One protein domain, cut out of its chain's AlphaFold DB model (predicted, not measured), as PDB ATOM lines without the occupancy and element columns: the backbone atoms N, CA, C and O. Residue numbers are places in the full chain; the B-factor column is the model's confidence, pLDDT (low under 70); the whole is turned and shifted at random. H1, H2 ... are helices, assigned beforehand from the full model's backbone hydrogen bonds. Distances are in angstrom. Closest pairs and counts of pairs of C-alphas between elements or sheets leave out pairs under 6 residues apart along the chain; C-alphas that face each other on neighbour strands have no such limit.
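Overview. This is residues 20 to 79 of the 83 residues of the protein "Acyl-CoA carboxylase subunit epsilon" of Pseudonocardiaceae bacterium (UniProt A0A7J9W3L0). With little regular structure, the chain draws an open, inverted V: H1 lies along one leg's far end, the bare residues 34 to 60 rise to a tip near Ser 46 and fold back, and the short helices H2 and H3 follow beyond the other leg. The printed part has 60 residues and three named helices, H1, H2, H3 in chain order, with no named strand; it is all helix, with 22 residues in named elements. It is extended, with a radius of gyration of the C-alphas of 19.1 A and spans of 46 by 43 by 24 A.

Along the chain. Find C-alpha 20 at (169.995, 146.989, 132.962); from there H1, residues 20 to 33, runs 20.0 A to C-alpha 33. H2 is residues 61 to 64; H3, residues 75 to 78, ends at C-alpha 78 at (135.391, 158.424, 144.806).

Arrangement. H1, H2 and H3 are apart from one another. In H1 every O i to N i+4 pair is within hydrogen-bond range; H2 and H3 are too short for such a pair, and each has its one O i to N i+3 pair within range.

Size, cuts and confidence. The C-alphas of Asp 20 and Ser 46, the two farthest apart, are 52.8 A apart. The link from H1 to H2 is long, 27 residues; the printed part has no cut. Look at residues 36 to 55 for pLDDT under 70.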
ATOM      1  N   ASP A  20     169.920 146.372 131.633       96.62
ATOM      2  CA  ASP A  20     169.995 146.989 132.962       96.62
ATOM      3  C   ASP A  20     168.639 147.562 133.403       96.62
ATOM      4  O   ASP A  20     168.220 147.397 134.553       96.62
ATOM      5  N   GLU A  21     167.911 148.201 132.486       96.25
ATOM      6  CA  GLU A  21     166.581 148.752 132.757       96.25
ATOM      7  C   GLU A  21     165.554 147.641 133.013       96.25
ATOM      8  O   GLU A  21     164.736 147.741 133.936       96.25
ATOM      9  N   LEU A  22     165.610 146.551 132.239       93.88
ATOM     10  CA  LEU A  22     164.759 145.376 132.452       93.88
ATOM     11  C   LEU A  22     165.062 144.674 133.778       93.88
ATOM     12  O   LEU A  22     164.127 144.247 134.472       93.88
ATOM     13  N   ALA A  23     166.336 144.572 134.155       93.38
ATOM     14  CA  ALA A  23     166.749 144.010 135.436       93.38
ATOM     15  C   ALA A  23     166.229 144.860 136.604       93.38
ATOM     16  O   ALA A  23     165.607 144.321 137.527       93.38
ATOM     17  N   ALA A  24     166.397 146.183 136.529       95.69
ATOM     18  CA  ALA A  24     165.905 147.112 137.542       95.69
ATOM     19  C   ALA A  24     164.377 147.032 137.697       95.69
ATOM     20  O   ALA A  24     163.871 146.900 138.816       95.69
ATOM     21  N   LEU A  25     163.634 147.033 136.584       92.81
ATOM     22  CA  LEU A  25     162.177 146.890 136.597       92.81
ATOM     23  C   LEU A  25     161.744 145.567 137.244       92.81
ATOM     24  O   LEU A  25     160.849 145.550 138.092       92.81
ATOM     25  N   THR A  26     162.386 144.460 136.866       92.00
ATOM     26  CA  THR A  26     162.056 143.130 137.392       92.00
ATOM     27  C   THR A  26     162.325 143.044 138.892       92.00
ATOM     28  O   THR A  26     161.488 142.521 139.628       92.00
ATOM     29  N   ALA A  27     163.443 143.606 139.363       93.81
ATOM     30  CA  ALA A  27     163.782 143.646 140.783       93.81
ATOM     31  C   ALA A  27     162.729 144.404 141.605       93.81
ATOM     32  O   ALA A  27     162.303 143.918 142.653       93.81
ATOM     33  N   VAL A  28     162.250 145.550 141.109       93.56
ATOM     34  CA  VAL A  28     161.194 146.333 141.775       93.56
ATOM     35  C   VAL A  28     159.871 145.567 141.817       93.56
ATOM     36  O   VAL A  28     159.236 145.505 142.870       93.56
ATOM     37  N   VAL A  29     159.460 144.949 140.705       89.62
ATOM     38  CA  VAL A  29     158.220 144.153 140.649       89.62
ATOM     39  C   VAL A  29     158.291 142.953 141.596       89.62
ATOM     40  O   VAL A  29     157.334 142.698 142.327       89.62
ATOM     41  N   ALA A  30     159.423 142.244 141.628       89.50
ATOM     42  CA  ALA A  30     159.633 141.129 142.546       89.50
ATOM     43  C   ALA A  30     159.594 141.593 144.010       89.50
ATOM     44  O   ALA A  30     158.879 141.004 144.819       89.50
ATOM     45  N   ALA A  31     160.282 142.689 144.340       90.19
ATOM     46  CA  ALA A  31     160.288 143.253 145.688       90.19
ATOM     47  C   ALA A  31     158.891 143.693 146.153       90.19
ATOM     48  O   ALA A  31     158.547 143.478 147.316       90.19
ATOM     49  N   ALA A  32     158.086 144.271 145.256       86.81
ATOM     50  CA  ALA A  32     156.703 144.647 145.537       86.81
ATOM     51  C   ALA A  32     155.808 143.415 145.754       86.81
ATOM     52  O   ALA A  32     155.002 143.403 146.679       86.81
ATOM     53  N   ALA A  33     155.979 142.364 144.945       83.88
ATOM     54  CA  ALA A  33     155.224 141.117 145.081       83.88
ATOM     55  C   ALA A  33     155.616 140.299 146.325       83.88
ATOM     56  O   ALA A  33     154.811 139.520 146.827       83.88
ATOM     57  N   SER A  34     156.848 140.455 146.816       83.25
ATOM     58  CA  SER A  34     157.338 139.799 148.033       83.25
ATOM     59  C   SER A  34     156.991 140.542 149.323       83.25
ATOM     60  O   SER A  34     157.299 140.020 150.395       83.25
ATOM     61  N   GLN A  35     156.374 141.729 149.260       78.31
ATOM     62  CA  GLN A  35     155.926 142.403 150.476       78.31
ATOM     63  C   GLN A  35     154.831 141.560 151.144       78.31
ATOM     64  O   GLN A  35     153.800 141.301 150.516       78.31
ATOM     65  N   PRO A  36     155.023 141.110 152.396       64.06
ATOM     66  CA  PRO A  36     153.953 140.466 153.131       64.06
ATOM     67  C   PRO A  36     152.825 141.482 153.328       64.06
ATOM     68  O   PRO A  36     153.065 142.600 153.786       64.06
ATOM     69  N   GLU A  37     151.599 141.090 152.973       61.12
ATOM     70  CA  GLU A  37     150.386 141.830 153.335       61.12
ATOM     71  C   GLU A  37     150.468 142.211 154.819       61.12
ATOM     72  O   GLU A  37     150.825 141.342 155.628       61.12
ATOM     73  N   PRO A  38     150.180 143.471 155.206       54.31
ATOM     74  CA  PRO A  38     150.239 143.874 156.599       54.31
ATOM     75  C   PRO A  38     149.281 142.992 157.398       54.31
ATOM     76  O   PRO A  38     148.059 143.155 157.370       54.31
ATOM     77  N   SER A  39     149.862 142.027 158.109       50.06
ATOM     78  CA  SER A  39     149.170 141.150 159.035       50.06
ATOM     79  C   SER A  39     148.580 142.033 160.120       50.06
ATOM     80  O   SER A  39     149.274 142.466 161.041       50.06
ATOM     81  N   THR A  40     147.298 142.350 159.974       51.38
ATOM     82  CA  THR A  40     146.527 143.034 161.004       51.38
ATOM     83  C   THR A  40     146.308 142.034 162.139       51.38
ATOM     84  O   THR A  40     145.317 141.310 162.176       51.38
ATOM     85  N   SER A  41     147.284 141.964 163.039       46.53
ATOM     86  CA  SER A  41     147.226 141.257 164.321       46.53
ATOM     87  C   SER A  41     146.876 142.304 165.395       46.53
ATOM     88  O   SER A  41     147.728 143.115 165.732       46.53
ATOM     89  N   GLN A  42     145.585 142.531 165.698       50.81
ATOM     90  CA  GLN A  42     144.787 142.008 166.840       50.81
ATOM     91  C   GLN A  42     144.973 142.767 168.187       50.81
ATOM     92  O   GLN A  42     146.071 143.251 168.441       50.81
ATOM     93  N   PRO A  43     143.921 142.909 169.046       45.59
ATOM     94  CA  PRO A  43     143.502 141.799 169.922       45.59
ATOM     95  C   PRO A  43     141.981 141.605 170.177       45.59
ATOM     96  O   PRO A  43     141.210 142.545 170.327       45.59
ATOM     97  N   SER A  44     141.611 140.316 170.252       47.38
ATOM     98  CA  SER A  44     140.605 139.640 171.104       47.38
ATOM     99  C   SER A  44     139.266 140.313 171.460       47.38
ATOM    100  O   SER A  44     139.235 141.261 172.237       47.38
ATOM    101  N   THR A  45     138.147 139.671 171.084       45.28
ATOM    102  CA  THR A  45     137.235 138.947 172.010       45.28
ATOM    103  C   THR A  45     136.220 138.105 171.201       45.28
ATOM    104  O   THR A  45     135.387 138.642 170.484       45.28
ATOM    105  N   SER A  46     136.324 136.775 171.336       48.34
ATOM    106  CA  SER A  46     135.264 135.755 171.177       48.34
ATOM    107  C   SER A  46     134.516 135.592 169.837       48.34
ATOM    108  O   SER A  46     133.387 136.043 169.724       48.34
ATOM    109  N   GLN A  47     135.063 134.810 168.890       41.97
ATOM    110  CA  GLN A  47     134.379 133.674 168.210       41.97
ATOM    111  C   GLN A  47     135.265 133.031 167.114       41.97
ATOM    112  O   GLN A  47     136.151 133.698 166.578       41.97
ATOM    113  N   PRO A  48     135.085 131.731 166.790       43.84
ATOM    114  CA  PRO A  48     136.033 130.980 165.974       43.84
ATOM    115  C   PRO A  48     135.881 131.237 164.464       43.84
ATOM    116  O   PRO A  48     134.812 131.071 163.890       43.84
ATOM    117  N   SER A  49     137.017 131.599 163.859       53.25
ATOM    118  CA  SER A  49     137.525 131.275 162.517       53.25
ATOM    119  C   SER A  49     136.527 131.037 161.377       53.25
ATOM    120  O   SER A  49     136.041 129.925 161.205       53.25
ATOM    121  N   MET A  50     136.465 132.001 160.455       43.72
ATOM    122  CA  MET A  50     136.806 131.745 159.051       43.72
ATOM    123  C   MET A  50     137.516 132.985 158.511       43.72
ATOM    124  O   MET A  50     136.874 133.944 158.085       43.72
ATOM    125  N   SER A  51     138.848 132.961 158.515       54.28
ATOM    126  CA  SER A  51     139.667 133.838 157.678       54.28
ATOM    127  C   SER A  51     139.406 133.480 156.215       54.28
ATOM    128  O   SER A  51     140.214 132.822 155.565       54.28
ATOM    129  N   GLN A  52     138.235 133.843 155.691       57.84
ATOM    130  CA  GLN A  52     138.105 133.965 154.252       57.84
ATOM    131  C   GLN A  52     139.030 135.114 153.854       57.84
ATOM    132  O   GLN A  52     138.937 136.176 154.478       57.84
ATOM    133  N   PRO A  53     139.915 134.941 152.855       59.69
ATOM    134  CA  PRO A  53     140.530 136.102 152.240       59.69
ATOM    135  C   PRO A  53     139.368 137.001 151.831       59.69
ATOM    136  O   PRO A  53     138.480 136.564 151.090       59.69
ATOM    137  N   SER A  54     139.310 138.205 152.401       66.00
ATOM    138  CA  SER A  54     138.350 139.213 151.983       66.00
ATOM    139  C   SER A  54     138.498 139.304 150.472       66.00
ATOM    140  O   SER A  54     139.570 139.631 149.961       66.00
ATOM    141  N   ARG A  55     137.467 138.870 149.734       68.44
ATOM    142  CA  ARG A  55     137.506 138.944 148.274       68.44
ATOM    143  C   ARG A  55     137.822 140.392 147.946       68.44
ATOM    144  O   ARG A  55     137.125 141.283 148.426       68.44
ATOM    145  N   SER A  56     138.910 140.607 147.206       75.31
ATOM    146  CA  SER A  56     139.324 141.949 146.816       75.31
ATOM    147  C   SER A  56     138.111 142.670 146.241       75.31
ATOM    148  O   SER A  56     137.481 142.147 145.322       75.31
ATOM    149  N   ALA A  57     137.770 143.839 146.786       79.81
ATOM    150  CA  ALA A  57     136.625 144.615 146.313       79.81
ATOM    151  C   ALA A  57     136.761 144.947 144.813       79.81
ATOM    152  O   ALA A  57     135.783 145.023 144.082       79.81
ATOM    153  N   TRP A  58     137.998 145.018 144.316       77.38
ATOM    154  CA  TRP A  58     138.313 145.166 142.895       77.38
ATOM    155  C   TRP A  58     137.985 143.938 142.039       77.38
ATOM    156  O   TRP A  58     137.766 144.064 140.836       77.38
ATOM    157  N   ALA A  59     137.984 142.746 142.634       82.94
ATOM    158  CA  ALA A  59     137.717 141.483 141.955       82.94
ATOM    159  C   ALA A  59     136.229 141.095 141.968       82.94
ATOM    160  O   ALA A  59     135.878 140.043 141.423       82.94
ATOM    161  N   ASP A  60     135.354 141.903 142.575       84.19
ATOM    162  CA  ASP A  60     133.923 141.619 142.604       84.19
ATOM    163  C   ASP A  60     133.325 141.715 141.177       84.19
ATOM    164  O   ASP A  60     133.439 142.751 140.513       84.19
ATOM    165  N   PRO A  61     132.688 140.636 140.665       82.62
ATOM    166  CA  PRO A  61     132.039 140.623 139.357       82.62
ATOM    167  C   PRO A  61     131.044 141.765 139.124       82.62
ATOM    168  O   PRO A  61     130.862 142.157 137.970       82.62
ATOM    169  N   ALA A  62     130.433 142.322 140.174       82.19
ATOM    170  CA  ALA A  62     129.543 143.476 140.072       82.19
ATOM    171  C   ALA A  62     130.247 144.701 139.458       82.19
ATOM    172  O   ALA A  62     129.621 145.445 138.702       82.19
ATOM    173  N   HIS A  63     131.559 144.861 139.672       80.19
ATOM    174  CA  HIS A  63     132.360 145.930 139.059       80.19
ATOM    175  C   HIS A  63     132.594 145.749 137.553       80.19
ATOM    176  O   HIS A  63     133.002 146.698 136.881       80.19
ATOM    177  N   ARG A  64     132.319 144.565 136.986       82.38
ATOM    178  CA  ARG A  64     132.345 144.355 135.525       82.38
ATOM    179  C   ARG A  64     131.136 144.982 134.837       82.38
ATOM    180  O   ARG A  64     131.149 145.156 133.619       82.38
ATOM    181  N   LEU A  65     130.092 145.305 135.598       86.19
ATOM    182  CA  LEU A  65     128.902 145.981 135.106       86.19
ATOM    183  C   LEU A  65     129.043 147.484 135.330       86.19
ATOM    184  O   LEU A  65     129.397 147.956 136.410       86.19
ATOM    185  N   ARG A  66     128.735 148.268 134.296       79.88
ATOM    186  CA  ARG A  66     128.776 149.725 134.397       79.88
ATOM    187  C   ARG A  66     127.611 150.217 135.261       79.88
ATOM    188  O   ARG A  66     126.471 150.238 134.807       79.88
ATOM    189  N   ALA A  67     127.906 150.669 136.475       80.31
ATOM    190  CA  ALA A  67     126.941 151.391 137.296       80.31
ATOM    191  C   ALA A  67     126.823 152.862 136.842       80.31
ATOM    192  O   ALA A  67     127.825 153.466 136.439       80.31
ATOM    193  N   PRO A  68     125.635 153.486 136.947       83.94
ATOM    194  CA  PRO A  68     125.485 154.918 136.717       83.94
ATOM    195  C   PRO A  68     126.392 155.738 137.647       83.94
ATOM    196  O   PRO A  68     126.533 155.446 138.842       83.94
ATOM    197  N   LEU A  69     126.998 156.791 137.100       82.38
ATOM    198  CA  LEU A  69     127.707 157.793 137.889       82.38
ATOM    199  C   LEU A  69     126.674 158.739 138.507       82.38
ATOM    200  O   LEU A  69     125.828 159.275 137.794       82.38
ATOM    201  N   ARG A  70     126.737 158.940 139.827       84.88
ATOM    202  CA  ARG A  70     125.925 159.952 140.510       84.88
ATOM    203  C   ARG A  70     126.773 161.210 140.715       84.88
ATOM    204  O   ARG A  70     127.797 161.112 141.392       84.88
ATOM    205  N   PRO A  71     126.406 162.360 140.126       89.50
ATOM    206  CA  PRO A  71     127.112 163.610 140.373       89.50
ATOM    207  C   PRO A  71     126.906 164.056 141.827       89.50
ATOM    208  O   PRO A  71     125.845 163.833 142.409       89.50
ATOM    209  N   GLY A  72     127.921 164.689 142.410       91.19
ATOM    210  CA  GLY A  72     127.859 165.226 143.766       91.19
ATOM    211  C   GLY A  72     129.231 165.644 144.299       91.19
ATOM    212  O   GLY A  72     130.258 165.292 143.704       91.19
ATOM    213  N   PRO A  73     129.282 166.390 145.416       93.12
ATOM    214  CA  PRO A  73     130.535 166.728 146.083       93.12
ATOM    215  C   PRO A  73     131.356 165.468 146.388       93.12
ATOM    216  O   PRO A  73     130.835 164.488 146.911       93.12
ATOM    217  N   GLY A  74     132.639 165.464 146.020       89.25
ATOM    218  CA  GLY A  74     133.535 164.321 146.241       89.25
ATOM    219  C   GLY A  74     133.394 163.156 145.250       89.25
ATOM    220  O   GLY A  74     134.248 162.269 145.255       89.25
ATOM    221  N   ALA A  75     132.409 163.173 144.342       88.94
ATOM    222  CA  ALA A  75     132.161 162.063 143.414       88.94
ATOM    223  C   ALA A  75     133.348 161.758 142.480       88.94
ATOM    224  O   ALA A  75     133.597 160.598 142.165       88.94
ATOM    225  N   TRP A  76     134.120 162.777 142.082       85.75
ATOM    226  CA  TRP A  76     135.338 162.586 141.283       85.75
ATOM    227  C   TRP A  76     136.456 161.887 142.065       85.75
ATOM    228  O   TRP A  76     137.159 161.048 141.522       85.75
ATOM    229  N   ARG A  77     136.599 162.169 143.365       87.06
ATOM    230  CA  ARG A  77     137.603 161.488 144.201       87.06
ATOM    231  C   ARG A  77     137.218 160.031 144.452       87.06
ATOM    232  O   ARG A  77     138.081 159.163 144.474       87.06
ATOM    233  N   ALA A  78     135.921 159.765 144.592       86.00
ATOM    234  CA  ALA A  78     135.391 158.424 144.806       86.00
ATOM    235  C   ALA A  78     135.318 157.568 143.526       86.00
ATOM    236  O   ALA A  78     135.058 156.373 143.618       86.00
ATOM    237  N   SER A  79     135.539 158.130 142.328       82.62
ATOM    238  CA  SER A  79     135.386 157.375 141.073       82.62
ATOM    239  C   SER A  79     136.438 156.283 140.876       82.62
ATOM    240  O   SER A  79     136.235 155.393 140.056       82.62
TER     241      SER A  79